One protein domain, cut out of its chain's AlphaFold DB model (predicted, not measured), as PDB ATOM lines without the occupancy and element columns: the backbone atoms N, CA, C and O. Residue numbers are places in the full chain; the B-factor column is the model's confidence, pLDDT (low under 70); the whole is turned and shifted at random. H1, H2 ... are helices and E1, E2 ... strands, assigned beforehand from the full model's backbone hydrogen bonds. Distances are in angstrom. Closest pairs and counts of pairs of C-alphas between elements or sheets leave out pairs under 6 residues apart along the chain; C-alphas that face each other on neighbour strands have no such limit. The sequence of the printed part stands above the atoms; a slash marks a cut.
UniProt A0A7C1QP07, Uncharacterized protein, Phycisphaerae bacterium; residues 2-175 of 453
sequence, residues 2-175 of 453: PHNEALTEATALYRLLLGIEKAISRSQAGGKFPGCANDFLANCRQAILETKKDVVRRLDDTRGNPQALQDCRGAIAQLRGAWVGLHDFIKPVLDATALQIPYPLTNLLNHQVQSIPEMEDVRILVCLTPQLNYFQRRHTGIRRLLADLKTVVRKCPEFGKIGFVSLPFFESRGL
ATOM      1  N   PRO A   2      -6.914  -8.558 -26.379       65.88
ATOM      2  CA  PRO A   2      -7.444  -8.512 -25.002       65.88
ATOM      3  C   PRO A   2      -7.269  -7.163 -24.281       65.88
ATOM      4  O   PRO A   2      -8.118  -6.746 -23.501       65.88
ATOM      5  N   HIS A   3      -6.180  -6.445 -24.571       73.69
ATOM      6  CA  HIS A   3      -5.913  -5.125 -23.989       73.69
ATOM      7  C   HIS A   3      -6.880  -4.038 -24.505       73.69
ATOM      8  O   HIS A   3      -7.250  -3.135 -23.761       73.69
ATOM      9  N   ASN A   4      -7.343  -4.134 -25.759       81.75
ATOM     10  CA  ASN A   4      -8.329  -3.194 -26.310       81.75
ATOM     11  C   ASN A   4      -9.723  -3.412 -25.705       81.75
ATOM     12  O   ASN A   4     -10.464  -2.450 -25.515       81.75
ATOM     13  N   GLU A   5     -10.071  -4.657 -25.364       84.25
ATOM     14  CA  GLU A   5     -11.309  -4.971 -24.641       84.25
ATOM     15  C   GLU A   5     -11.292  -4.370 -23.234       84.25
ATOM     16  O   GLU A   5     -12.216  -3.643 -22.877       84.25
ATOM     17  N   ALA A   6     -10.210  -4.581 -22.474       85.44
ATOM     18  CA  ALA A   6     -10.055  -3.997 -21.140       85.44
ATOM     19  C   ALA A   6     -10.116  -2.459 -21.172       85.44
ATOM     20  O   ALA A   6     -10.777  -1.842 -20.336       85.44
ATOM     21  N   LEU A   7      -9.491  -1.832 -22.176       89.56
ATOM     22  CA  LEU A   7      -9.557  -0.384 -22.378       89.56
ATOM     23  C   LEU A   7     -10.987   0.093 -22.683       89.56
ATOM     24  O   LEU A   7     -11.415   1.134 -22.178       89.56
ATOM     25  N   THR A   8     -11.741  -0.667 -23.479       91.62
ATOM     26  CA  THR A   8     -13.143  -0.364 -23.807       91.62
ATOM     27  C   THR A   8     -14.036  -0.469 -22.569       91.62
ATOM     28  O   THR A   8     -14.815   0.445 -22.289       91.62
ATOM     29  N   GLU A   9     -13.887  -1.540 -21.786       92.69
ATOM     30  CA  GLU A   9     -14.619  -1.765 -20.533       92.69
ATOM     31  C   GLU A   9     -14.329  -0.663 -19.503       92.69
ATOM     32  O   GLU A   9     -15.255  -0.081 -18.930       92.69
ATOM     33  N   ALA A  10     -13.052  -0.320 -19.320       93.38
ATOM     34  CA  ALA A  10     -12.628   0.762 -18.442       93.38
ATOM     35  C   ALA A  10     -13.170   2.123 -18.894       93.38
ATOM     36  O   ALA A  10     -13.639   2.902 -18.065       93.38
ATOM     37  N   THR A  11     -13.155   2.403 -20.200       94.12
ATOM     38  CA  THR A  11     -13.695   3.653 -20.757       94.12
ATOM     39  C   THR A  11     -15.197   3.763 -20.509       94.12
ATOM     40  O   THR A  11     -15.681   4.831 -20.128       94.12
ATOM     41  N   ALA A  12     -15.946   2.669 -20.677       94.31
ATOM     42  CA  ALA A  12     -17.376   2.638 -20.387       94.31
ATOM     43  C   ALA A  12     -17.662   2.930 -18.903       94.31
ATOM     44  O   ALA A  12     -18.489   3.794 -18.600       94.31
ATOM     45  N   LEU A  13     -16.928   2.287 -17.985       95.56
ATOM     46  CA  LEU A  13     -17.012   2.572 -16.548       95.56
ATOM     47  C   LEU A  13     -16.657   4.035 -16.245       95.56
ATOM     48  O   LEU A  13     -17.400   4.720 -15.548       95.56
ATOM     49  N   TYR A  14     -15.570   4.556 -16.814       95.88
ATOM     50  CA  TYR A  14     -15.151   5.943 -16.606       95.88
ATOM     51  C   TYR A  14     -16.230   6.940 -17.055       95.88
ATOM     52  O   TYR A  14     -16.516   7.915 -16.359       95.88
ATOM     53  N   ARG A  15     -16.883   6.684 -18.198       95.38
ATOM     54  CA  ARG A  15     -17.992   7.512 -18.700       95.38
ATOM     55  C   ARG A  15     -19.221   7.456 -17.796       95.38
ATOM     56  O   ARG A  15     -19.824   8.505 -17.576       95.38
ATOM     57  N   LEU A  16     -19.569   6.282 -17.262       95.25
ATOM     58  CA  LEU A  16     -20.640   6.138 -16.268       95.25
ATOM     59  C   LEU A  16     -20.356   7.013 -15.038       95.25
ATOM     60  O   LEU A  16     -21.189   7.835 -14.659       95.25
ATOM     61  N   LEU A  17     -19.149   6.900 -14.477       96.75
ATOM     62  CA  LEU A  17     -18.718   7.665 -13.305       96.75
ATOM     63  C   LEU A  17     -18.764   9.180 -13.542       96.75
ATOM     64  O   LEU A  17     -19.274   9.917 -12.699       96.75
ATOM     65  N   LEU A  18     -18.294   9.644 -14.704       95.88
ATOM     66  CA  LEU A  18     -18.400  11.054 -15.098       95.88
ATOM     67  C   LEU A  18     -19.857  11.522 -15.210       95.88
ATOM     68  O   LEU A  18     -20.158  12.671 -14.889       95.88
ATOM     69  N   GLY A  19     -20.754  10.663 -15.699       95.88
ATOM     70  CA  GLY A  19     -22.183  10.955 -15.785       95.88
ATOM     71  C   GLY A  19     -22.799  11.181 -14.406       95.88
ATOM     72  O   GLY A  19     -23.426  12.218 -14.181       95.88
ATOM     73  N   ILE A  20     -22.549  10.255 -13.475       95.56
ATOM     74  CA  ILE A  20     -23.034  10.334 -12.089       95.56
ATOM     75  C   ILE A  20     -22.459  11.573 -11.389       95.56
ATOM     76  O   ILE A  20     -23.209  12.375 -10.842       95.56
ATOM     77  N   GLU A  21     -21.146  11.799 -11.464       96.38
ATOM     78  CA  GLU A  21     -20.482  12.962 -10.852       96.38
ATOM     79  C   GLU A  21     -21.048  14.298 -11.355       96.38
ATOM     80  O   GLU A  21     -21.296  15.214 -10.561       96.38
ATOM     81  N   LYS A  22     -21.305  14.413 -12.667       95.25
ATOM     82  CA  LYS A  22     -21.954  15.593 -13.255       95.25
ATOM     83  C   LYS A  22     -23.384  15.763 -12.750       95.25
ATOM     84  O   LYS A  22     -23.774  16.893 -12.470       95.25
ATOM     85  N   ALA A  23     -24.155  14.682 -12.634       94.00
ATOM     86  CA  ALA A  23     -25.520  14.737 -12.112       94.00
ATOM     87  C   ALA A  23     -25.550  15.211 -10.651       94.00
ATOM     88  O   ALA A  23     -26.317  16.121 -10.327       94.00
ATOM     89  N   ILE A  24     -24.660  14.681  -9.804       94.75
ATOM     90  CA  ILE A  24     -24.527  15.126  -8.410       94.75
ATOM     91  C   ILE A  24     -24.169  16.614  -8.368       94.75
ATOM     92  O   ILE A  24     -24.841  17.392  -7.698       94.75
ATOM     93  N   SER A  25     -23.162  17.031  -9.141       92.44
ATOM     94  CA  SER A  25     -22.687  18.421  -9.140       92.44
ATOM     95  C   SER A  25     -23.762  19.413  -9.595       92.44
ATOM     96  O   SER A  25     -23.915  20.470  -8.989       92.44
ATOM     97  N   ARG A  26     -24.531  19.074 -10.639       91.06
ATOM     98  CA  ARG A  26     -25.647  19.910 -11.118       91.06
ATOM     99  C   ARG A  26     -26.749  20.036 -10.077       91.06
ATOM    100  O   ARG A  26     -27.243  21.135  -9.858       91.06
ATOM    101  N   SER A  27     -27.116  18.928  -9.436       87.12
ATOM    102  CA  SER A  27     -28.206  18.924  -8.459       87.12
ATOM    103  C   SER A  27     -27.816  19.708  -7.201       87.12
ATOM    104  O   SER A  27     -28.581  20.555  -6.757       87.12
ATOM    105  N   GLN A  28     -26.586  19.530  -6.696       86.38
ATOM    106  CA  GLN A  28     -26.045  20.307  -5.567       86.38
ATOM    107  C   GLN A  28     -25.919  21.811  -5.863       86.38
ATOM    108  O   GLN A  28     -26.020  22.622  -4.950       86.38
ATOM    109  N   ALA A  29     -25.708  22.198  -7.125       86.56
ATOM    110  CA  ALA A  29     -25.709  23.605  -7.525       86.56
ATOM    111  C   ALA A  29     -27.126  24.199  -7.617       86.56
ATOM    112  O   ALA A  29     -27.300  25.395  -7.399       86.56
ATOM    113  N   GLY A  30     -28.124  23.378  -7.961       79.31
ATOM    114  CA  GLY A  30     -29.505  23.808  -8.193       79.31
ATOM    115  C   GLY A  30     -30.445  23.684  -6.993       79.31
ATOM    116  O   GLY A  30     -31.556  24.205  -7.056       79.31
ATOM    117  N   GLY A  31     -30.042  23.010  -5.913       80.50
ATOM    118  CA  GLY A  31     -30.921  22.728  -4.781       80.50
ATOM    119  C   GLY A  31     -30.194  22.560  -3.451       80.50
ATOM    120  O   GLY A  31     -28.979  22.371  -3.385       80.50
ATOM    121  N   LYS A  32     -30.968  22.630  -2.366       87.38
ATOM    122  CA  LYS A  32     -30.525  22.282  -1.014       87.38
ATOM    123  C   LYS A  32     -31.005  20.876  -0.686       87.38
ATOM    124  O   LYS A  32     -32.141  20.529  -0.997       87.38
ATOM    125  N   PHE A  33     -30.149  20.090  -0.054       87.31
ATOM    126  CA  PHE A  33     -30.451  18.727   0.373       87.31
ATOM    127  C   PHE A  33     -30.420  18.641   1.896       87.31
ATOM    128  O   PHE A  33     -29.695  19.424   2.518       87.31
ATOM    129  N   PRO A  34     -31.142  17.677   2.489       85.69
ATOM    130  CA  PRO A  34     -30.931  17.299   3.881       85.69
ATOM    131  C   PRO A  34     -29.463  16.957   4.163       85.69
ATOM    132  O   PRO A  34     -28.777  16.423   3.287       85.69
ATOM    133  N   GLY A  35     -28.991  17.208   5.390       84.69
ATOM    134  CA  GLY A  35     -27.595  16.959   5.782       84.69
ATOM    135  C   GLY A  35     -27.126  15.532   5.470       84.69
ATOM    136  O   GLY A  35     -26.126  15.343   4.785       84.69
ATOM    137  N   CYS A  36     -27.925  14.523   5.831       86.88
ATOM    138  CA  CYS A  36     -27.609  13.118   5.554       86.88
ATOM    139  C   CYS A  36     -27.505  12.790   4.049       86.88
ATOM    140  O   CYS A  36     -26.671  11.978   3.643       86.88
ATOM    141  N   ALA A  37     -28.318  13.436   3.207       91.00
ATOM    142  CA  ALA A  37     -28.243  13.287   1.758       91.00
ATOM    143  C   ALA A  37     -26.995  13.987   1.195       91.00
ATOM    144  O   ALA A  37     -26.329  13.426   0.325       91.00
ATOM    145  N   ASN A  38     -26.627  15.164   1.714       90.75
ATOM    146  CA  ASN A  38     -25.375  15.831   1.347       90.75
ATOM    147  C   ASN A  38     -24.152  14.966   1.672       90.75
ATOM    148  O   ASN A  38     -23.294  14.805   0.803       90.75
ATOM    149  N   ASP A  39     -24.102  14.376   2.867       90.75
ATOM    150  CA  ASP A  39     -23.005  13.503   3.294       90.75
ATOM    151  C   ASP A  39     -22.886  12.274   2.388       90.75
ATOM    152  O   ASP A  39     -21.806  11.957   1.883       90.75
ATOM    153  N   PHE A  40     -24.012  11.616   2.099       92.75
ATOM    154  CA  PHE A  40     -24.051  10.486   1.172       92.75
ATOM    155  C   PHE A  40     -23.555  10.868  -0.227       92.75
ATOM    156  O   PHE A  40     -22.695  10.188  -0.787       92.75
ATOM    157  N   LEU A  41     -24.046  11.977  -0.788       93.94
ATOM    158  CA  LEU A  41     -23.648  12.444  -2.117       93.94
ATOM    159  C   LEU A  41     -22.173  12.877  -2.161       93.94
ATOM    160  O   LEU A  41     -21.493  12.637  -3.164       93.94
ATOM    161  N   ALA A  42     -21.653  13.470  -1.085       92.62
ATOM    162  CA  ALA A  42     -20.236  13.799  -0.941       92.62
ATOM    163  C   ALA A  42     -19.370  12.529  -0.914       92.62
ATOM    164  O   ALA A  42     -18.396  12.432  -1.668       92.62
ATOM    165  N   ASN A  43     -19.779  11.516  -0.145       93.56
ATOM    166  CA  ASN A  43     -19.127  10.208  -0.119       93.56
ATOM    167  C   ASN A  43     -19.188   9.516  -1.489       93.56
ATOM    168  O   ASN A  43     -18.176   8.987  -1.952       93.56
ATOM    169  N   CYS A  44     -20.310   9.593  -2.213       94.44
ATOM    170  CA  CYS A  44     -20.396   9.103  -3.591       94.44
ATOM    171  C   CYS A  44     -19.383   9.802  -4.508       94.44
ATOM    172  O   CYS A  44     -18.679   9.128  -5.257       94.44
ATOM    173  N   ARG A  45     -19.255  11.133  -4.444       94.44
ATOM    174  CA  ARG A  45     -18.271  11.880  -5.254       94.44
ATOM    175  C   ARG A  45     -16.837  11.475  -4.932       94.44
ATOM    176  O   ARG A  45     -16.042  11.275  -5.852       94.44
ATOM    177  N   GLN A  46     -16.516  11.316  -3.651       94.06
ATOM    178  CA  GLN A  46     -15.193  10.871  -3.228       94.06
ATOM    179  C   GLN A  46     -14.907   9.436  -3.704       94.06
ATOM    180  O   GLN A  46     -13.844   9.174  -4.268       94.06
ATOM    181  N   ALA A  47     -15.875   8.523  -3.585       94.31
ATOM    182  CA  ALA A  47     -15.763   7.163  -4.109       94.31
ATOM    183  C   ALA A  47     -15.591   7.138  -5.640       94.31
ATOM    184  O   ALA A  47     -14.774   6.370  -6.155       94.31
ATOM    185  N   ILE A  48     -16.298   8.003  -6.381       95.62
ATOM    186  CA  ILE A  48     -16.139   8.166  -7.837       95.62
ATOM    187  C   ILE A  48     -14.713   8.612  -8.175       95.62
ATOM    188  O   ILE A  48     -14.087   8.044  -9.075       95.62
ATOM    189  N   LEU A  49     -14.187   9.616  -7.468       95.12
ATOM    190  CA  LEU A  49     -12.835  10.127  -7.688       95.12
ATOM    191  C   LEU A  49     -11.784   9.025  -7.513       95.12
ATOM    192  O   LEU A  49     -10.932   8.846  -8.388       95.12
ATOM    193  N   GLU A  50     -11.861   8.274  -6.419       95.19
ATOM    194  CA  GLU A  50     -10.903   7.205  -6.131       95.19
ATOM    195  C   GLU A  50     -11.073   6.011  -7.080       95.19
ATOM    196  O   GLU A  50     -10.076   5.475  -7.561       95.19
ATOM    197  N   THR A  51     -12.307   5.673  -7.475       94.81
ATOM    198  CA  THR A  51     -12.554   4.639  -8.497       94.81
ATOM    199  C   THR A  51     -11.904   5.015  -9.830       94.81
ATOM    200  O   THR A  51     -11.215   4.193 -10.432       94.81
ATOM    201  N   LYS A  52     -12.072   6.263 -10.296       94.88
ATOM    202  CA  LYS A  52     -11.454   6.743 -11.547       94.88
ATOM    203  C   LYS A  52      -9.928   6.610 -11.507       94.88
ATOM    204  O   LYS A  52      -9.340   6.148 -12.485       94.88
ATOM    205  N   LYS A  53      -9.294   6.990 -10.390       92.88
ATOM    206  CA  LYS A  53      -7.838   6.860 -10.196       92.88
ATOM    207  C   LYS A  53      -7.394   5.397 -10.229       92.88
ATOM    208  O   LYS A  53      -6.420   5.075 -10.905       92.88
ATOM    209  N   ASP A  54      -8.117   4.515  -9.541       90.75
ATOM    210  CA  ASP A  54      -7.772   3.093  -9.478       90.75
ATOM    211  C   ASP A  54      -7.958   2.375 -10.822       90.75
ATOM    212  O   ASP A  54      -7.136   1.524 -11.157       90.75
ATOM    213  N   VAL A  55      -8.971   2.728 -11.622       91.25
ATOM    214  CA  VAL A  55      -9.160   2.167 -12.974       91.25
ATOM    215  C   VAL A  55      -7.978   2.507 -13.885       91.25
ATOM    216  O   VAL A  55      -7.441   1.612 -14.536       91.25
ATOM    217  N   VAL A  56      -7.539   3.771 -13.900       91.25
ATOM    218  CA  VAL A  56      -6.388   4.207 -14.713       91.25
ATOM    219  C   VAL A  56      -5.115   3.487 -14.272       91.25
ATOM    220  O   VAL A  56      -4.444   2.868 -15.094       91.25
ATOM    221  N   ARG A  57      -4.836   3.481 -12.964       89.19
ATOM    222  CA  ARG A  57      -3.659   2.812 -12.396       89.19
ATOM    223  C   ARG A  57      -3.615   1.324 -12.747       89.19
ATOM    224  O   ARG A  57      -2.587   0.831 -13.191       89.19
ATOM    225  N   ARG A  58      -4.734   0.611 -12.576       88.31
ATOM    226  CA  ARG A  58      -4.809  -0.830 -12.870       88.31
ATOM    227  C   ARG A  58      -4.531  -1.124 -14.339       88.31
ATOM    228  O   ARG A  58      -3.838  -2.091 -14.609       88.31
ATOM    229  N   LEU A  59      -5.037  -0.309 -15.268       88.69
ATOM    230  CA  LEU A  59      -4.732  -0.476 -16.689       88.69
ATOM    231  C   LEU A  59      -3.238  -0.298 -16.978       88.69
ATOM    232  O   LEU A  59      -2.664  -1.114 -17.698       88.69
ATOM    233  N   ASP A  60      -2.602   0.721 -16.395       87.56
ATOM    234  CA  ASP A  60      -1.164   0.948 -16.567       87.56
ATOM    235  C   ASP A  60      -0.319  -0.216 -16.022       87.56
ATOM    236  O   ASP A  60       0.641  -0.631 -16.677       87.56
ATOM    237  N   ASP A  61      -0.736  -0.812 -14.901       85.69
ATOM    238  CA  ASP A  61      -0.075  -1.960 -14.262       85.69
ATOM    239  C   ASP A  61      -0.189  -3.274 -15.084       85.69
ATOM    240  O   ASP A  61       0.494  -4.254 -14.788       85.69
ATOM    241  N   THR A  62      -1.031  -3.330 -16.129       86.25
ATOM    242  CA  THR A  62      -1.296  -4.570 -16.902       86.25
ATOM    243  C   THR A  62      -0.370  -4.797 -18.101       86.25
ATOM    244  O   THR A  62      -0.441  -5.844 -18.758       86.25
ATOM    245  N   ARG A  63       0.504  -3.836 -18.427       79.19
ATOM    246  CA  ARG A  63       1.313  -3.871 -19.657       79.19
ATOM    247  C   ARG A  63       2.207  -5.113 -19.712       79.19
ATOM    248  O   ARG A  63       3.096  -5.297 -18.889       79.19
ATOM    249  N   GLY A  64       1.982  -5.952 -20.724       77.44
ATOM    250  CA  GLY A  64       2.784  -7.152 -20.985       77.44
ATOM    251  C   GLY A  64       2.495  -8.352 -20.075       77.44
ATOM    252  O   GLY A  64       3.142  -9.380 -20.247       77.44
ATOM    253  N   ASN A  65       1.524  -8.266 -19.155       85.12
ATOM    254  CA  ASN A  65       1.173  -9.354 -18.237       85.12
ATOM    255  C   ASN A  65      -0.289  -9.817 -18.442       85.12
ATOM    256  O   ASN A  65      -1.218  -9.148 -17.982       85.12
ATOM    257  N   PRO A  66      -0.517 -10.970 -19.104       85.00
ATOM    258  CA  PRO A  66      -1.861 -11.495 -19.365       85.00
ATOM    259  C   PRO A  66      -2.686 -11.786 -18.105       85.00
ATOM    260  O   PRO A  66      -3.892 -11.544 -18.112       85.00
ATOM    261  N   GLN A  67      -2.054 -12.259 -17.025       86.75
ATOM    262  CA  GLN A  67      -2.750 -12.538 -15.765       86.75
ATOM    263  C   GLN A  67      -3.211 -11.235 -15.106       86.75
ATOM    264  O   GLN A  67      -4.381 -11.098 -14.759       86.75
ATOM    265  N   ALA A  68      -2.325 -10.235 -15.036       86.19
ATOM    266  CA  ALA A  68      -2.677  -8.915 -14.513       86.19
ATOM    267  C   ALA A  68      -3.806  -8.258 -15.328       86.19
ATOM    268  O   ALA A  68      -4.676  -7.593 -14.764       86.19
ATOM    269  N   LEU A  69      -3.826  -8.476 -16.648       88.06
ATOM    270  CA  LEU A  69      -4.902  -8.019 -17.525       88.06
ATOM    271  C   LEU A  69      -6.243  -8.694 -17.210       88.06
ATOM    272  O   LEU A  69      -7.268  -8.013 -17.162       88.06
ATOM    273  N   GLN A  70      -6.252 -10.005 -16.969       88.69
ATOM    274  CA  GLN A  70      -7.465 -10.730 -16.587       88.69
ATOM    275  C   GLN A  70      -7.994 -10.274 -15.219       88.69
ATOM    276  O   GLN A  70      -9.187  -9.987 -15.091       88.69
ATOM    277  N   ASP A  71      -7.110 -10.114 -14.234       87.88
ATOM    278  CA  ASP A  71      -7.466  -9.627 -12.896       87.88
ATOM    279  C   ASP A  71      -8.021  -8.192 -12.952       87.88
ATOM    280  O   ASP A  71      -9.003  -7.854 -12.283       87.88
ATOM    281  N   CYS A  72      -7.438  -7.339 -13.804       90.06
ATOM    282  CA  CYS A  72      -7.919  -5.981 -14.051       90.06
ATOM    283  C   CYS A  72      -9.341  -5.970 -14.628       90.06
ATOM    284  O   CYS A  72     -10.193  -5.232 -14.126       90.06
ATOM    285  N   ARG A  73      -9.630  -6.815 -15.626       92.31
ATOM    286  CA  ARG A  73     -10.982  -6.941 -16.196       92.31
ATOM    287  C   ARG A  73     -12.000  -7.413 -15.162       92.31
ATOM    288  O   ARG A  73     -13.087  -6.844 -15.086       92.31
ATOM    289  N   GLY A  74     -11.635  -8.389 -14.327       91.38
ATOM    290  CA  GLY A  74     -12.473  -8.843 -13.211       91.38
ATOM    291  C   GLY A  74     -12.824  -7.703 -12.250       91.38
ATOM    292  O   GLY A  74     -13.998  -7.477 -11.952       91.38
ATOM    293  N   ALA A  75     -11.824  -6.911 -11.852       91.06
ATOM    294  CA  ALA A  75     -12.026  -5.742 -10.998       91.06
ATOM    295  C   ALA A  75     -12.904  -4.663 -11.662       91.06
ATOM    296  O   ALA A  75     -13.792  -4.109 -11.015       91.06
ATOM    297  N   ILE A  76     -12.704  -4.373 -12.955       92.69
ATOM    298  CA  ILE A  76     -13.539  -3.419 -13.710       92.69
ATOM    299  C   ILE A  76     -14.991  -3.903 -13.778       92.69
ATOM    300  O   ILE A  76     -15.911  -3.105 -13.586       92.69
ATOM    301  N   ALA A  77     -15.216  -5.195 -14.022       92.12
ATOM    302  CA  ALA A  77     -16.554  -5.772 -14.067       92.12
ATOM    303  C   ALA A  77     -17.268  -5.666 -12.709       92.12
ATOM    304  O   ALA A  77     -18.431  -5.256 -12.676       92.12
ATOM    305  N   GLN A  78     -16.566  -5.956 -11.606       92.19
ATOM    306  CA  GLN A  78     -17.094  -5.803 -10.246       92.19
ATOM    307  C   GLN A  78     -17.436  -4.338  -9.937       92.19
ATOM    308  O   GLN A  78     -18.555  -4.050  -9.518       92.19
ATOM    309  N   LEU A  79     -16.524  -3.400 -10.227       93.50
ATOM    310  CA  LEU A  79     -16.769  -1.961 -10.053       93.50
ATOM    311  C   LEU A  79     -17.970  -1.487 -10.871       93.50
ATOM    312  O   LEU A  79     -18.809  -0.745 -10.369       93.50
ATOM    313  N   ARG A  80     -18.077  -1.921 -12.129       93.38
ATOM    314  CA  ARG A  80     -19.216  -1.587 -12.987       93.38
ATOM    315  C   ARG A  80     -20.524  -2.105 -12.395       93.38
ATOM    316  O   ARG A  80     -21.481  -1.343 -12.352       93.38
ATOM    317  N   GLY A  81     -20.561  -3.353 -11.926       92.06
ATOM    318  CA  GLY A  81     -21.732  -3.915 -11.249       92.06
ATOM    319  C   GLY A  81     -22.129  -3.102 -10.014       92.06
ATOM    320  O   GLY A  81     -23.292  -2.725  -9.881       92.06
ATOM    321  N   ALA A  82     -21.153  -2.747  -9.175       92.56
ATOM    322  CA  ALA A  82     -21.379  -1.940  -7.979       92.56
ATOM    323  C   ALA A  82     -21.949  -0.548  -8.309       92.56
ATOM    324  O   ALA A  82     -22.941  -0.127  -7.717       92.56
ATOM    325  N   TRP A  83     -21.374   0.155  -9.291       94.50
ATOM    326  CA  TRP A  83     -21.832   1.491  -9.693       94.50
ATOM    327  C   TRP A  83     -23.179   1.493 -10.416       94.50
ATOM    328  O   TRP A  83     -23.957   2.429 -10.230       94.50
ATOM    329  N   VAL A  84     -23.479   0.455 -11.204       91.88
ATOM    330  CA  VAL A  84     -24.815   0.267 -11.789       91.88
ATOM    331  C   VAL A  84     -25.850   0.054 -10.685       91.88
ATOM    332  O   VAL A  84     -26.886   0.701 -10.716       91.88
ATOM    333  N   GLY A  85     -25.557  -0.765  -9.672       90.12
ATOM    334  CA  GLY A  85     -26.466  -0.934  -8.534       90.12
ATOM    335  C   GLY A  85     -26.625   0.340  -7.696       90.12
ATOM    336  O   GLY A  85     -27.731   0.690  -7.298       90.12
ATOM    337  N   LEU A  86     -25.540   1.082  -7.447       91.38
ATOM    338  CA  LEU A  86     -25.592   2.332  -6.678       91.38
ATOM    339  C   LEU A  86     -26.358   3.443  -7.395       91.38
ATOM    340  O   LEU A  86     -26.956   4.288  -6.730       91.38
ATOM    341  N   HIS A  87     -26.375   3.448  -8.729       90.19
ATOM    342  CA  HIS A  87     -27.163   4.399  -9.510       90.19
ATOM    343  C   HIS A  87     -28.647   4.393  -9.102       90.19
ATOM    344  O   HIS A  87     -29.246   5.465  -8.980       90.19
ATOM    345  N   ASP A  88     -29.203   3.216  -8.796       87.88
ATOM    346  CA  ASP A  88     -30.603   3.056  -8.389       87.88
ATOM    347  C   ASP A  88     -30.917   3.707  -7.037       87.88
ATOM    348  O   ASP A  88     -32.083   3.980  -6.754       87.88
ATOM    349  N   PHE A  89     -29.896   3.997  -6.223       89.75
ATOM    350  CA  PHE A  89     -30.012   4.739  -4.965       89.75
ATOM    351  C   PHE A  89     -29.657   6.220  -5.132       89.75
ATOM    352  O   PHE A  89     -30.316   7.080  -4.557       89.75
ATOM    353  N   ILE A  90     -28.647   6.540  -5.947       92.75
ATOM    354  CA  ILE A  90     -28.174   7.919  -6.125       92.75
ATOM    355  C   ILE A  90     -29.247   8.791  -6.781       92.75
ATOM    356  O   ILE A  90     -29.505   9.890  -6.299       92.75
ATOM    357  N   LYS A  91     -29.884   8.334  -7.868       91.50
ATOM    358  CA  LYS A  91     -30.855   9.172  -8.594       91.50
ATOM    359  C   LYS A  91     -32.076   9.556  -7.736       91.50
ATOM    360  O   LYS A  91     -32.363  10.749  -7.685       91.50
ATOM    361  N   PRO A  92     -32.740   8.629  -7.018       91.25
ATOM    362  CA  PRO A  92     -33.844   8.987  -6.123       91.25
ATOM    363  C   PRO A  92     -33.468   9.970  -5.007       91.25
ATOM    364  O   PRO A  92     -34.299  10.785  -4.617       91.25
ATOM    365  N   VAL A  93     -32.223   9.922  -4.515       92.50
ATOM    366  CA  VAL A  93     -31.705  10.896  -3.536       92.50
ATOM    367  C   VAL A  93     -31.479  12.264  -4.181       92.50
ATOM    368  O   VAL A  93     -31.789  13.284  -3.577       92.50
ATOM    369  N   LEU A  94     -30.968  12.307  -5.417       92.50
ATOM    370  CA  LEU A  94     -30.777  13.565  -6.148       92.50
ATOM    371  C   LEU A  94     -32.095  14.299  -6.428       92.50
ATOM    372  O   LEU A  94     -32.095  15.524  -6.490       92.50
ATOM    373  N   ASP A  95     -33.192  13.559  -6.572       90.31
ATOM    374  CA  ASP A  95     -34.530  14.126  -6.768       90.31
ATOM    375  C   ASP A  95     -35.189  14.573  -5.458       90.31
ATOM    376  O   ASP A  95     -36.127  15.361  -5.476       90.31
ATOM    377  N   ALA A  96     -34.709  14.090  -4.313       90.81
ATOM    378  CA  ALA A  96     -35.256  14.380  -2.994       90.81
ATOM    379  C   ALA A  96     -34.602  15.625  -2.369       90.81
ATOM    380  O   ALA A  96     -33.996  15.572  -1.295       90.81
ATOM    381  N   THR A  97     -34.694  16.770  -3.052       90.25
ATOM    382  CA  THR A  97     -34.233  18.044  -2.473       90.25
ATOM    383  C   THR A  97     -35.114  18.455  -1.289       90.25
ATOM    384  O   THR A  97     -36.261  18.030  -1.175       90.25
ATOM    385  N   ALA A  98     -34.620  19.342  -0.424       86.88
ATOM    386  CA  ALA A  98     -35.354  19.826   0.749       86.88
ATOM    387  C   ALA A  98     -36.688  20.526   0.407       86.88
ATOM    388  O   ALA A  98     -37.555  20.631   1.266       86.88
ATOM    389  N   LEU A  99     -36.870  20.989  -0.838       86.81
ATOM    390  CA  LEU A  99     -38.124  21.588  -1.327       86.81
ATOM    391  C   LEU A  99     -39.099  20.568  -1.939       86.81
ATOM    392  O   LEU A  99     -40.223  20.925  -2.305       86.81
ATOM    393  N   GLN A 100     -38.648  19.328  -2.113       89.19
ATOM    394  CA  GLN A 100     -39.374  18.238  -2.762       89.19
ATOM    395  C   GLN A 100     -39.624  17.068  -1.804       89.19
ATOM    396  O   GLN A 100     -40.000  15.989  -2.244       89.19
ATOM    397  N   ILE A 101     -39.410  17.266  -0.507       91.25
ATOM    398  CA  ILE A 101     -39.755  16.312   0.546       91.25
ATOM    399  C   ILE A 101     -40.350  17.083   1.731       91.25
ATOM    400  O   ILE A 101     -40.062  18.278   1.876       91.25
ATOM    401  N   PRO A 102     -41.107  16.425   2.628       91.75
ATOM    402  CA  PRO A 102     -41.579  17.037   3.869       91.75
ATOM    403  C   PRO A 102     -40.410  17.225   4.855       91.75
ATOM    404  O   PRO A 102     -40.268  16.491   5.831       91.75
ATOM    405  N   TYR A 103     -39.518  18.182   4.580       90.88
ATOM    406  CA  TYR A 103     -38.204  18.287   5.220       90.88
ATOM    407  C   TYR A 103     -38.241  18.268   6.762       90.88
ATOM    408  O   TYR A 103     -37.522  17.444   7.342       90.88
ATOM    409  N   PRO A 104     -39.102  19.048   7.452       92.31
ATOM    410  CA  PRO A 104     -39.184  18.990   8.913       92.31
ATOM    411  C   PRO A 104     -39.585  17.608   9.439       92.31
ATOM    412  O   PRO A 104     -38.992  17.132  10.406       92.31
ATOM    413  N   LEU A 105     -40.505  16.914   8.760       93.75
ATOM    414  CA  LEU A 105     -40.851  15.531   9.086       93.75
ATOM    415  C   LEU A 105     -39.639  14.610   8.909       93.75
ATOM    416  O   LEU A 105     -39.316  13.846   9.810       93.75
ATOM    417  N   THR A 106     -38.910  14.707   7.795       91.81
ATOM    418  CA  THR A 106     -37.737  13.845   7.548       91.81
ATOM    419  C   THR A 106     -36.622  14.021   8.586       91.81
ATOM    420  O   THR A 106     -35.972  13.045   8.979       91.81
ATOM    421  N   ASN A 107     -36.435  15.243   9.092       91.12
ATOM    422  CA  ASN A 107     -35.505  15.525  10.182       91.12
ATOM    423  C   ASN A 107     -36.009  14.975  11.518       91.12
ATOM    424  O   ASN A 107     -35.230  14.377  12.262       91.12
ATOM    425  N   LEU A 108     -37.306  15.121  11.803       92.50
ATOM    426  CA  LEU A 108     -37.925  14.533  12.988       92.50
ATOM    427  C   LEU A 108     -37.760  13.008  13.004       92.50
ATOM    428  O   LEU A 108     -37.374  12.451  14.029       92.50
ATOM    429  N   LEU A 109     -37.985  12.349  11.868       92.75
ATOM    430  CA  LEU A 109     -37.813  10.905  11.713       92.75
ATOM    431  C   LEU A 109     -36.375  10.464  12.014       92.75
ATOM    432  O   LEU A 109     -36.166   9.538  12.797       92.75
ATOM    433  N   ASN A 110     -35.382  11.161  11.448       91.38
ATOM    434  CA  ASN A 110     -33.969  10.924  11.755       91.38
ATOM    435  C   ASN A 110     -33.685  11.075  13.255       91.38
ATOM    436  O   ASN A 110     -33.081  10.190  13.854       91.38
ATOM    437  N   HIS A 111     -34.159  12.163  13.867       90.12
ATOM    438  CA  HIS A 111     -33.959  12.426  15.290       90.12
ATOM    439  C   HIS A 111     -34.586  11.342  16.177       90.12
ATOM    440  O   HIS A 111     -33.950  10.852  17.108       90.12
ATOM    441  N   GLN A 112     -35.827  10.943  15.885       91.12
ATOM    442  CA  GLN A 112     -36.523   9.913  16.650       91.12
ATOM    443  C   GLN A 112     -35.823   8.559  16.533       91.12
ATOM    444  O   GLN A 112     -35.629   7.901  17.552       91.12
ATOM    445  N   VAL A 113     -35.371   8.163  15.341       91.25
ATOM    446  CA  VAL A 113     -34.629   6.902  15.178       91.25
ATOM    447  C   VAL A 113     -33.284   6.932  15.890       91.25
ATOM    448  O   VAL A 113     -32.945   5.967  16.560       91.25
ATOM    449  N   GLN A 114     -32.560   8.046  15.837       90.81
ATOM    450  CA  GLN A 114     -31.284   8.196  16.546       90.81
ATOM    451  C   GLN A 114     -31.431   8.199  18.073       90.81
ATOM    452  O   GLN A 114     -30.447   8.005  18.776       90.81
ATOM    453  N   SER A 115     -32.641   8.421  18.594       89.12
ATOM    454  CA  SER A 115     -32.928   8.310  20.029       89.12
ATOM    455  C   SER A 115     -33.183   6.872  20.498       89.12
ATOM    456  O   SER A 115     -33.266   6.625  21.701       89.12
ATOM    457  N   ILE A 116     -33.316   5.924  19.565       90.25
ATOM    458  CA  ILE A 116     -33.475   4.500  19.868       90.25
ATOM    459  C   ILE A 116     -32.089   3.927  20.206       90.25
ATOM    460  O   ILE A 116     -31.156   4.135  19.425       90.25
ATOM    461  N   PRO A 117     -31.935   3.181  21.317       88.56
ATOM    462  CA  PRO A 117     -30.664   2.545  21.654       88.56
ATOM    463  C   PRO A 117     -30.117   1.706  20.491       88.56
ATOM    464  O   PRO A 117     -30.877   0.954  19.878       88.56
ATOM    465  N   GLU A 118     -28.816   1.800  20.214       89.31
ATOM    466  CA  GLU A 118     -28.080   1.125  19.119       89.31
ATOM    467  C   GLU A 118     -28.388   1.633  17.692       89.31
ATOM    468  O   GLU A 118     -27.876   1.086  16.704       89.31
ATOM    469  N   MET A 119     -29.207   2.680  17.567       90.88
ATOM    470  CA  MET A 119     -29.573   3.321  16.297       90.88
ATOM    471  C   MET A 119     -29.000   4.745  16.166       90.88
ATOM    472  O   MET A 119     -29.319   5.453  15.210       90.88
ATOM    473  N   GLU A 120     -28.129   5.173  17.082       90.88
ATOM    474  CA  GLU A 120     -27.609   6.545  17.194       90.88
ATOM    475  C   GLU A 120     -26.840   6.989  15.934       90.88
ATOM    476  O   GLU A 120     -26.890   8.152  15.517       90.88
ATOM    477  N   ASP A 121     -26.173   6.040  15.276       89.62
ATOM    478  CA  ASP A 121     -25.390   6.261  14.055       89.62
ATOM    479  C   ASP A 121     -26.186   6.021  12.765       89.62
ATOM    480  O   ASP A 121     -25.663   6.208  11.663       89.62
ATOM    481  N   VAL A 122     -27.456   5.616  12.869       90.25
ATOM    482  CA  VAL A 122     -28.301   5.385  11.695       90.25
ATOM    483  C   VAL A 122     -28.733   6.727  11.105       90.25
ATOM    484  O   VAL A 122     -29.115   7.673  11.806       90.25
ATOM    485  N   ARG A 123     -28.633   6.833   9.781       89.62
ATOM    486  CA  ARG A 123     -29.069   7.992   8.999       89.62
ATOM    487  C   ARG A 123     -30.110   7.551   7.987       89.62
ATOM    488  O   ARG A 123     -29.904   6.598   7.240       89.62
ATOM    489  N   ILE A 124     -31.230   8.254   7.971       91.19
ATOM    490  CA  ILE A 124     -32.362   7.973   7.101       91.19
ATOM    491  C   ILE A 124     -32.306   8.928   5.918       91.19
ATOM    492  O   ILE A 124     -32.370  10.149   6.088       91.19
ATOM    493  N   LEU A 125     -32.203   8.356   4.723       91.56
ATOM    494  CA  LEU A 125     -32.262   9.060   3.454       91.56
ATOM    495  C   LEU A 125     -33.634   8.860   2.842       91.56
ATOM    496  O   LEU A 125     -34.054   7.742   2.536       91.56
ATOM    497  N   VAL A 126     -34.305   9.981   2.635       90.44
ATOM    498  CA  VAL A 126     -35.592  10.019   1.966       90.44
ATOM    499  C   VAL A 126     -35.373  10.154   0.463       90.44
ATOM    500  O   VAL A 126     -34.536  10.933   0.013       90.44
ATOM    501  N   CYS A 127     -36.096   9.349  -0.303       91.38
ATOM    502  CA  CYS A 127     -35.996   9.218  -1.749       91.38
ATOM    503  C   CYS A 127     -37.350   9.498  -2.396       91.38
ATOM    504  O   CYS A 127     -38.383   9.120  -1.845       91.38
ATOM    505  N   LEU A 128     -37.348  10.075  -3.596       91.19
ATOM    506  CA  LEU A 128     -38.568  10.170  -4.397       91.19
ATOM    507  C   LEU A 128     -38.718   8.972  -5.321       91.19
ATOM    508  O   LEU A 128     -37.747   8.489  -5.909       91.19
ATOM    509  N   THR A 129     -39.956   8.512  -5.463       89.38
ATOM    510  CA  THR A 129     -40.277   7.334  -6.260       89.38
ATOM    511  C   THR A 129     -41.456   7.612  -7.199       89.38
ATOM    512  O   THR A 129     -42.375   8.345  -6.825       89.38
ATOM    513  N   PRO A 130     -41.445   7.077  -8.438       87.81
ATOM    514  CA  PRO A 130     -42.550   7.251  -9.387       87.81
ATOM    515  C   PRO A 130     -43.775   6.379  -9.071       87.81
ATOM    516  O   PRO A 130     -44.823   6.550  -9.682       87.81
ATOM    517  N   GLN A 131     -43.641   5.411  -8.165       86.06
ATOM    518  CA  GLN A 131     -44.733   4.558  -7.706       86.06
ATOM    519  C   GLN A 131     -45.677   5.323  -6.771       86.06
ATOM    520  O   GLN A 131     -45.272   6.268  -6.099       86.06
ATOM    521  N   LEU A 132     -46.927   4.860  -6.685       81.69
ATOM    522  CA  LEU A 132     -47.962   5.467  -5.843       81.69
ATOM    523  C   LEU A 132     -47.890   5.074  -4.359       81.69
ATOM    524  O   LEU A 132     -48.748   5.471  -3.581       81.69
ATOM    525  N   ASN A 133     -46.894   4.280  -3.968       81.00
ATOM    526  CA  ASN A 133     -46.778   3.732  -2.622       81.00
ATOM    527  C   ASN A 133     -45.420   4.088  -1.989       81.00
ATOM    528  O   ASN A 133     -44.483   4.508  -2.675       81.00
ATOM    529  N   TYR A 134     -45.348   3.933  -0.672       85.81
ATOM    530  CA  TYR A 134     -44.158   4.115   0.147       85.81
ATOM    531  C   TYR A 134     -43.396   2.798   0.245       85.81
ATOM    532  O   TYR A 134     -44.001   1.728   0.202       85.81
ATOM    533  N   PHE A 135     -42.065   2.876   0.315       84.88
ATOM    534  CA  PHE A 135     -41.239   1.675   0.448       84.88
ATOM    535  C   PHE A 135     -39.923   1.955   1.161       84.88
ATOM    536  O   PHE A 135     -39.163   2.857   0.783       84.88
ATOM    537  N   GLN A 136     -39.574   1.088   2.099       82.69
ATOM    538  CA  GLN A 136     -38.221   0.893   2.572       82.69
ATOM    539  C   GLN A 136     -37.442   0.114   1.513       82.69
ATOM    540  O   GLN A 136     -37.863  -0.933   1.016       82.69
ATOM    541  N   ARG A 137     -36.271   0.633   1.142       79.12
ATOM    542  CA  ARG A 137     -35.325  -0.114   0.315       79.12
ATOM    543  C   ARG A 137     -34.326  -0.785   1.241       79.12
ATOM    544  O   ARG A 137     -33.487  -0.099   1.827       79.12
ATOM    545  N   ARG A 138     -34.408  -2.115   1.322       73.88
ATOM    546  CA  ARG A 138     -33.528  -2.940   2.160       73.88
ATOM    547  C   ARG A 138     -32.070  -2.541   2.006       73.88
ATOM    548  O   ARG A 138     -31.509  -2.578   0.903       73.88
ATOM    549  N   HIS A 139     -31.444  -2.183   3.121       71.75
ATOM    550  CA  HIS A 139     -30.084  -1.660   3.094       71.75
ATOM    551  C   HIS A 139     -29.047  -2.769   2.858       71.75
ATOM    552  O   HIS A 139     -27.914  -2.490   2.471       71.75
ATOM    553  N   THR A 140     -29.409  -4.044   3.032       67.94
ATOM    554  CA  THR A 140     -28.562  -5.193   2.660       67.94
ATOM    555  C   THR A 140     -28.055  -5.116   1.216       67.94
ATOM    556  O   THR A 140     -26.886  -5.417   0.960       67.94
ATOM    557  N   GLY A 141     -28.888  -4.640   0.282       72.75
ATOM    558  CA  GLY A 141     -28.497  -4.429  -1.113       72.75
ATOM    559  C   GLY A 141     -27.389  -3.383  -1.255       72.75
ATOM    560  O   GLY A 141     -26.355  -3.659  -1.862       72.75
ATOM    561  N   ILE A 142     -27.557  -2.208  -0.640       81.00
ATOM    562  CA  ILE A 142     -26.555  -1.139  -0.729       81.00
ATOM    563  C   ILE A 142     -25.281  -1.466   0.058       81.00
ATOM    564  O   ILE A 142     -24.189  -1.230  -0.449       81.00
ATOM    565  N   ARG A 143     -25.382  -2.084   1.243       83.12
ATOM    566  CA  ARG A 143     -24.215  -2.504   2.040       83.12
ATOM    567  C   ARG A 143     -23.316  -3.454   1.257       83.12
ATOM    568  O   ARG A 143     -22.101  -3.293   1.285       83.12
ATOM    569  N   ARG A 144     -23.907  -4.396   0.513       85.06
ATOM    570  CA  ARG A 144     -23.157  -5.290  -0.377       85.06
ATOM    571  C   ARG A 144     -22.442  -4.517  -1.487       85.06
ATOM    572  O   ARG A 144     -21.249  -4.719  -1.673       85.06
ATOM    573  N   LEU A 145     -23.137  -3.604  -2.169       87.38
ATOM    574  CA  LEU A 145     -22.544  -2.787  -3.239       87.38
ATOM    575  C   LEU A 145     -21.396  -1.901  -2.721       87.38
ATOM    576  O   LEU A 145     -20.366  -1.761  -3.379       87.38
ATOM    577  N   LEU A 146     -21.550  -1.326  -1.528       87.31
ATOM    578  CA  LEU A 146     -20.516  -0.520  -0.876       87.31
ATOM    579  C   LEU A 146     -19.329  -1.374  -0.411       87.31
ATOM    580  O   LEU A 146     -18.183  -0.948  -0.549       87.31
ATOM    581  N   ALA A 147     -19.579  -2.589   0.084       87.50
ATOM    582  CA  ALA A 147     -18.523  -3.549   0.390       87.50
ATOM    583  C   ALA A 147     -17.750  -3.938  -0.880       87.50
ATOM    584  O   ALA A 147     -16.521  -3.901  -0.873       87.50
ATOM    585  N   ASP A 148     -18.447  -4.205  -1.989       86.56
ATOM    586  CA  ASP A 148     -17.825  -4.478  -3.287       86.56
ATOM    587  C   ASP A 148     -16.923  -3.314  -3.727       86.56
ATOM    588  O   ASP A 148     -15.767  -3.540  -4.090       86.56
ATOM    589  N   LEU A 149     -17.376  -2.061  -3.599       88.44
ATOM    590  CA  LEU A 149     -16.518  -0.896  -3.854       88.44
ATOM    591  C   LEU A 149     -15.288  -0.867  -2.942       88.44
ATOM    592  O   LEU A 149     -14.171  -0.688  -3.430       88.44
ATOM    593  N   LYS A 150     -15.471  -1.071  -1.636       88.88
ATOM    594  CA  LYS A 150     -14.392  -1.018  -0.640       88.88
ATOM    595  C   LYS A 150     -13.338  -2.106  -0.853       88.88
ATOM    596  O   LYS A 150     -12.164  -1.865  -0.590       88.88
ATOM    597  N   THR A 151     -13.724  -3.276  -1.369       87.56
ATOM    598  CA  THR A 151     -12.765  -4.348  -1.695       87.56
ATOM    599  C   THR A 151     -11.841  -3.985  -2.858       87.56
ATOM    600  O   THR A 151     -10.691  -4.425  -2.890       87.56
ATOM    601  N   VAL A 152     -12.313  -3.172  -3.808       84.31
ATOM    602  CA  VAL A 152     -11.569  -2.871  -5.040       84.31
ATOM    603  C   VAL A 152     -10.874  -1.507  -4.995       84.31
ATOM    604  O   VAL A 152      -9.777  -1.373  -5.556       84.31
ATOM    605  N   VAL A 153     -11.489  -0.513  -4.346       86.31
ATOM    606  CA  VAL A 153     -11.042   0.888  -4.305       86.31
ATOM    607  C   VAL A 153     -10.259   1.161  -3.022       86.31
ATOM    608  O   VAL A 153     -10.813   1.129  -1.925       86.31
ATOM    609  N   ARG A 154      -8.967   1.500  -3.143       78.38
ATOM    610  CA  ARG A 154      -8.041   1.597  -1.989       78.38
ATOM    611  C   ARG A 154      -8.427   2.647  -0.942       78.38
ATOM    612  O   ARG A 154      -8.090   2.484   0.225       78.38
ATOM    613  N   LYS A 155      -9.061   3.742  -1.360       86.88
ATOM    614  CA  LYS A 155      -9.440   4.880  -0.502       86.88
ATOM    615  C   LYS A 155     -10.949   5.136  -0.538       86.88
ATOM    616  O   LYS A 155     -11.386   6.284  -0.591       86.88
ATOM    617  N   CYS A 156     -11.744   4.067  -0.572       87.25
ATOM    618  CA  CYS A 156     -13.198   4.184  -0.527       87.25
ATOM    619  C   CYS A 156     -13.640   4.848   0.796       87.25
ATOM    620  O   CYS A 156     -13.186   4.402   1.852       87.25
ATOM    621  N   PRO A 157     -14.491   5.891   0.766       88.75
ATOM    622  CA  PRO A 157     -15.017   6.507   1.982       88.75
ATOM    623  C   PRO A 157     -15.957   5.557   2.737       88.75
ATOM    624  O   PRO A 157     -16.545   4.646   2.147       88.75
ATOM    625  N   GLU A 158     -16.113   5.798   4.038       86.81
ATOM    626  CA  GLU A 158     -17.117   5.135   4.872       86.81
ATOM    627  C   GLU A 158     -18.465   5.840   4.711       86.81
ATOM    628  O   GLU A 158     -18.556   7.058   4.845       86.81
ATOM    629  N   PHE A 159     -19.521   5.073   4.446       85.31
ATOM    630  CA  PHE A 159     -20.873   5.609   4.257       85.31
ATOM    631  C   PHE A 159     -21.727   5.559   5.535       85.31
ATOM    632  O   PHE A 159     -22.795   6.156   5.569       85.31
ATOM    633  N   GLY A 160     -21.269   4.887   6.597       83.81
ATOM    634  CA  GLY A 160     -22.047   4.705   7.828       83.81
ATOM    635  C   GLY A 160     -23.273   3.798   7.646       83.81
ATOM    636  O   GLY A 160     -23.433   3.130   6.620       83.81
ATOM    637  N   LYS A 161     -24.142   3.746   8.665       86.00
ATOM    638  CA  LYS A 161     -25.405   2.996   8.608       86.00
ATOM    639  C   LYS A 161     -26.483   3.862   7.959       86.00
ATOM    640  O   LYS A 161     -26.975   4.808   8.568       86.00
ATOM    641  N   ILE A 162     -26.842   3.537   6.720       87.38
ATOM    642  CA  ILE A 162     -27.827   4.295   5.944       87.38
ATOM    643  C   ILE A 162     -29.082   3.455   5.700       87.38
ATOM    644  O   ILE A 162     -28.997   2.362   5.139       87.38
ATOM    645  N   GLY A 163     -30.243   4.006   6.058       88.81
ATOM    646  CA  GLY A 163     -31.557   3.497   5.674       88.81
ATOM    647  C   GLY A 163     -32.178   4.333   4.559       88.81
ATOM    648  O   GLY A 163     -32.124   5.558   4.609       88.81
ATOM    649  N   PHE A 164     -32.781   3.683   3.564       90.75
ATOM    650  CA  PHE A 164     -33.440   4.352   2.441       90.75
ATOM    651  C   PHE A 164     -34.950   4.175   2.539       90.75
ATOM    652  O   PHE A 164     -35.446   3.048   2.542       90.75
ATOM    653  N   VAL A 165     -35.669   5.291   2.561       92.12
ATOM    654  CA  VAL A 165     -37.134   5.333   2.590       92.12
ATOM    655  C   VAL A 165     -37.624   6.121   1.400       92.12
ATOM    656  O   VAL A 165     -37.133   7.212   1.132       92.12
ATOM    657  N   SER A 166     -38.582   5.571   0.674       90.94
ATOM    658  CA  SER A 166     -39.113   6.179  -0.539       90.94
ATOM    659  C   SER A 166     -40.519   6.704  -0.280       90.94
ATOM    660  O   SER A 166     -41.341   5.964   0.259       90.94
ATOM    661  N   LEU A 167     -40.797   7.944  -0.692       91.56
ATOM    662  CA  LEU A 167     -42.157   8.477  -0.793       91.56
ATOM    663  C   LEU A 167     -42.546   8.732  -2.257       91.56
ATOM    664  O   LEU A 167     -41.670   9.024  -3.087       91.56
ATOM    665  N   PRO A 168     -43.846   8.662  -2.587       89.75
ATOM    666  CA  PRO A 168     -44.350   9.074  -3.889       89.75
ATOM    667  C   PRO A 168     -44.062  10.553  -4.162       89.75
ATOM    668  O   PRO A 168     -44.253  11.408  -3.298       89.75
ATOM    669  N   PHE A 169     -43.640  10.887  -5.384       85.50
ATOM    670  CA  PHE A 169     -43.262  12.267  -5.724       85.50
ATOM    671  C   PHE A 169     -44.412  13.286  -5.603       85.50
ATOM    672  O   PHE A 169     -44.157  14.470  -5.368       85.50
ATOM    673  N   PHE A 170     -45.667  12.849  -5.767       82.00
ATOM    674  CA  PHE A 170     -46.837  13.729  -5.685       82.00
ATOM    675  C   PHE A 170     -47.153  14.157  -4.245       82.00
ATOM    676  O   PHE A 170     -47.640  15.262  -4.042       82.00
ATOM    677  N   GLU A 171     -46.760  13.354  -3.254       83.19
ATOM    678  CA  GLU A 171     -46.917  13.654  -1.824       83.19
ATOM    679  C   GLU A 171     -45.732  14.418  -1.238       83.19
ATOM    680  O   GLU A 171     -45.602  14.556  -0.028       83.19
ATOM    681  N   SER A 172     -44.843  14.947  -2.074       71.19
ATOM    682  CA  SER A 172     -43.591  15.592  -1.656       71.19
ATOM    683  C   SER A 172     -43.726  16.710  -0.614       71.19
ATOM    684  O   SER A 172     -42.724  17.094  -0.015       71.19
ATOM    685  N   ARG A 173     -44.928  17.252  -0.389       75.12
ATOM    686  CA  ARG A 173     -45.172  18.380   0.524       75.12
ATOM    687  C   ARG A 173     -46.164  18.091   1.648       75.12
ATOM    688  O   ARG A 173     -46.225  18.896   2.573       75.12
ATOM    689  N   GLY A 174     -46.895  16.980   1.577       87.75
ATOM    690  CA  GLY A 174     -47.941  16.679   2.547       87.75
ATOM    691  C   GLY A 174     -47.382  16.291   3.915       87.75
ATOM    692  O   GLY A 174     -46.273  15.759   4.015       87.75
ATOM    693  N   LEU A 175     -48.128  16.526   4.990       93.56
ATOM    694  CA  LEU A 175     -47.774  16.005   6.317       93.56
ATOM    695  C   LEU A 175     -48.482  14.679   6.579       93.56
ATOM    696  O   LEU A 175     -47.865  13.720   7.049       93.56
TER     697      LEU A 175
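AT A GLANCE: This is residues 2 to 175 of the 453 residues of an uncharacterized protein of Phycisphaerae bacterium (UniProt A0A7C1QP07). Three long helices, H1, H2 and H3, lie side by side and, with the shorter H5 packed on H3, make an up-and-down bundle, each helix running against the one before it in the bundle. A small three-stranded sheet sits across one end of the bundle, where H2 and H3 meet it, and H4 packs on strand E1 on the face opposite to H3. The printed part has 174 residues, with five named helices and three named strands in the order H1 H2 H3 H4 E1 E2 H5 E3; the class is mostly helix, and the mixed sheet has the order E1 E3 E2. The whole is compact, with a radius of gyration of the C-alphas of 18.1 A, yet elongated in outline, spanning 62 by 34 by 26 A.

HOW THE PARTS SIT: H1, residues 2 to 30, and H2, residues 35 to 60, form a helical hairpin; they touch, closest at the C-alphas of Leu 17 and Ile 48, 6.1 A apart, at a shallow tilt of 22 degrees, opposite ways. H3, residues 66 to 95, is the hub, touching three helices, and has a kink of 33 degrees near residue 86. It touches H1 at the C-alphas of Ala 6 and Arg 73, 5.8 A apart, running the same way at a shallow tilt of 21 degrees. H2 and H3 form a second helical hairpin, closest at the C-alphas of Arg 58 and Cys 72, 6.1 A apart. H3 stands up from the sheet, its line rising 51 degrees; its closest C-alphas to E1, residues 122 to 129, are those of Pro 92 and Cys 127, 4.9 A apart. H4, residues 103 to 114, touches no helix; it is on the sheet, over E1, at a height over the sheet of 8.0 A. E1 is parallel to E3, residues 161 to 168, with N 125 and O 163 2.8 A apart, within hydrogen-bond range. E3 is antiparallel to E2, residues 135 to 137, with N 137 and O 164 2.9 A apart, within hydrogen-bond range. H5, residues 139 to 152, touches residues 75 to 86 of H3, closest at the C-alphas of Ala 82 and Leu 145, 5.0 A apart; the tilt of 36 degrees is only just steep, and they run opposite ways. Every O i to N i+4 pair is within hydrogen-bond range in H1, H2, H4 and H5, and 23 of 26 are in H3.

IN THESE COORDINATES: H1 begins at C-alpha 2 (-7.444, -8.512, -25.002) and is 42.6 A long; H2 measures 38.1 A and H3 43.4 A. H4 is 16.7 A, E1 21.7 A, E2 6.2 A and H5 20.3 A. E3, 23.5 A long, ends at C-alpha 168 (-44.350, 9.074, -3.889).

THE WHOLE: The C-alphas farthest apart, those of Gly 64 and Leu 175, are 61.9 A apart. The printed part has no cut and no long link. Mean pLDDT of the printed part is 88.8; residues 2 and 140 are under 70.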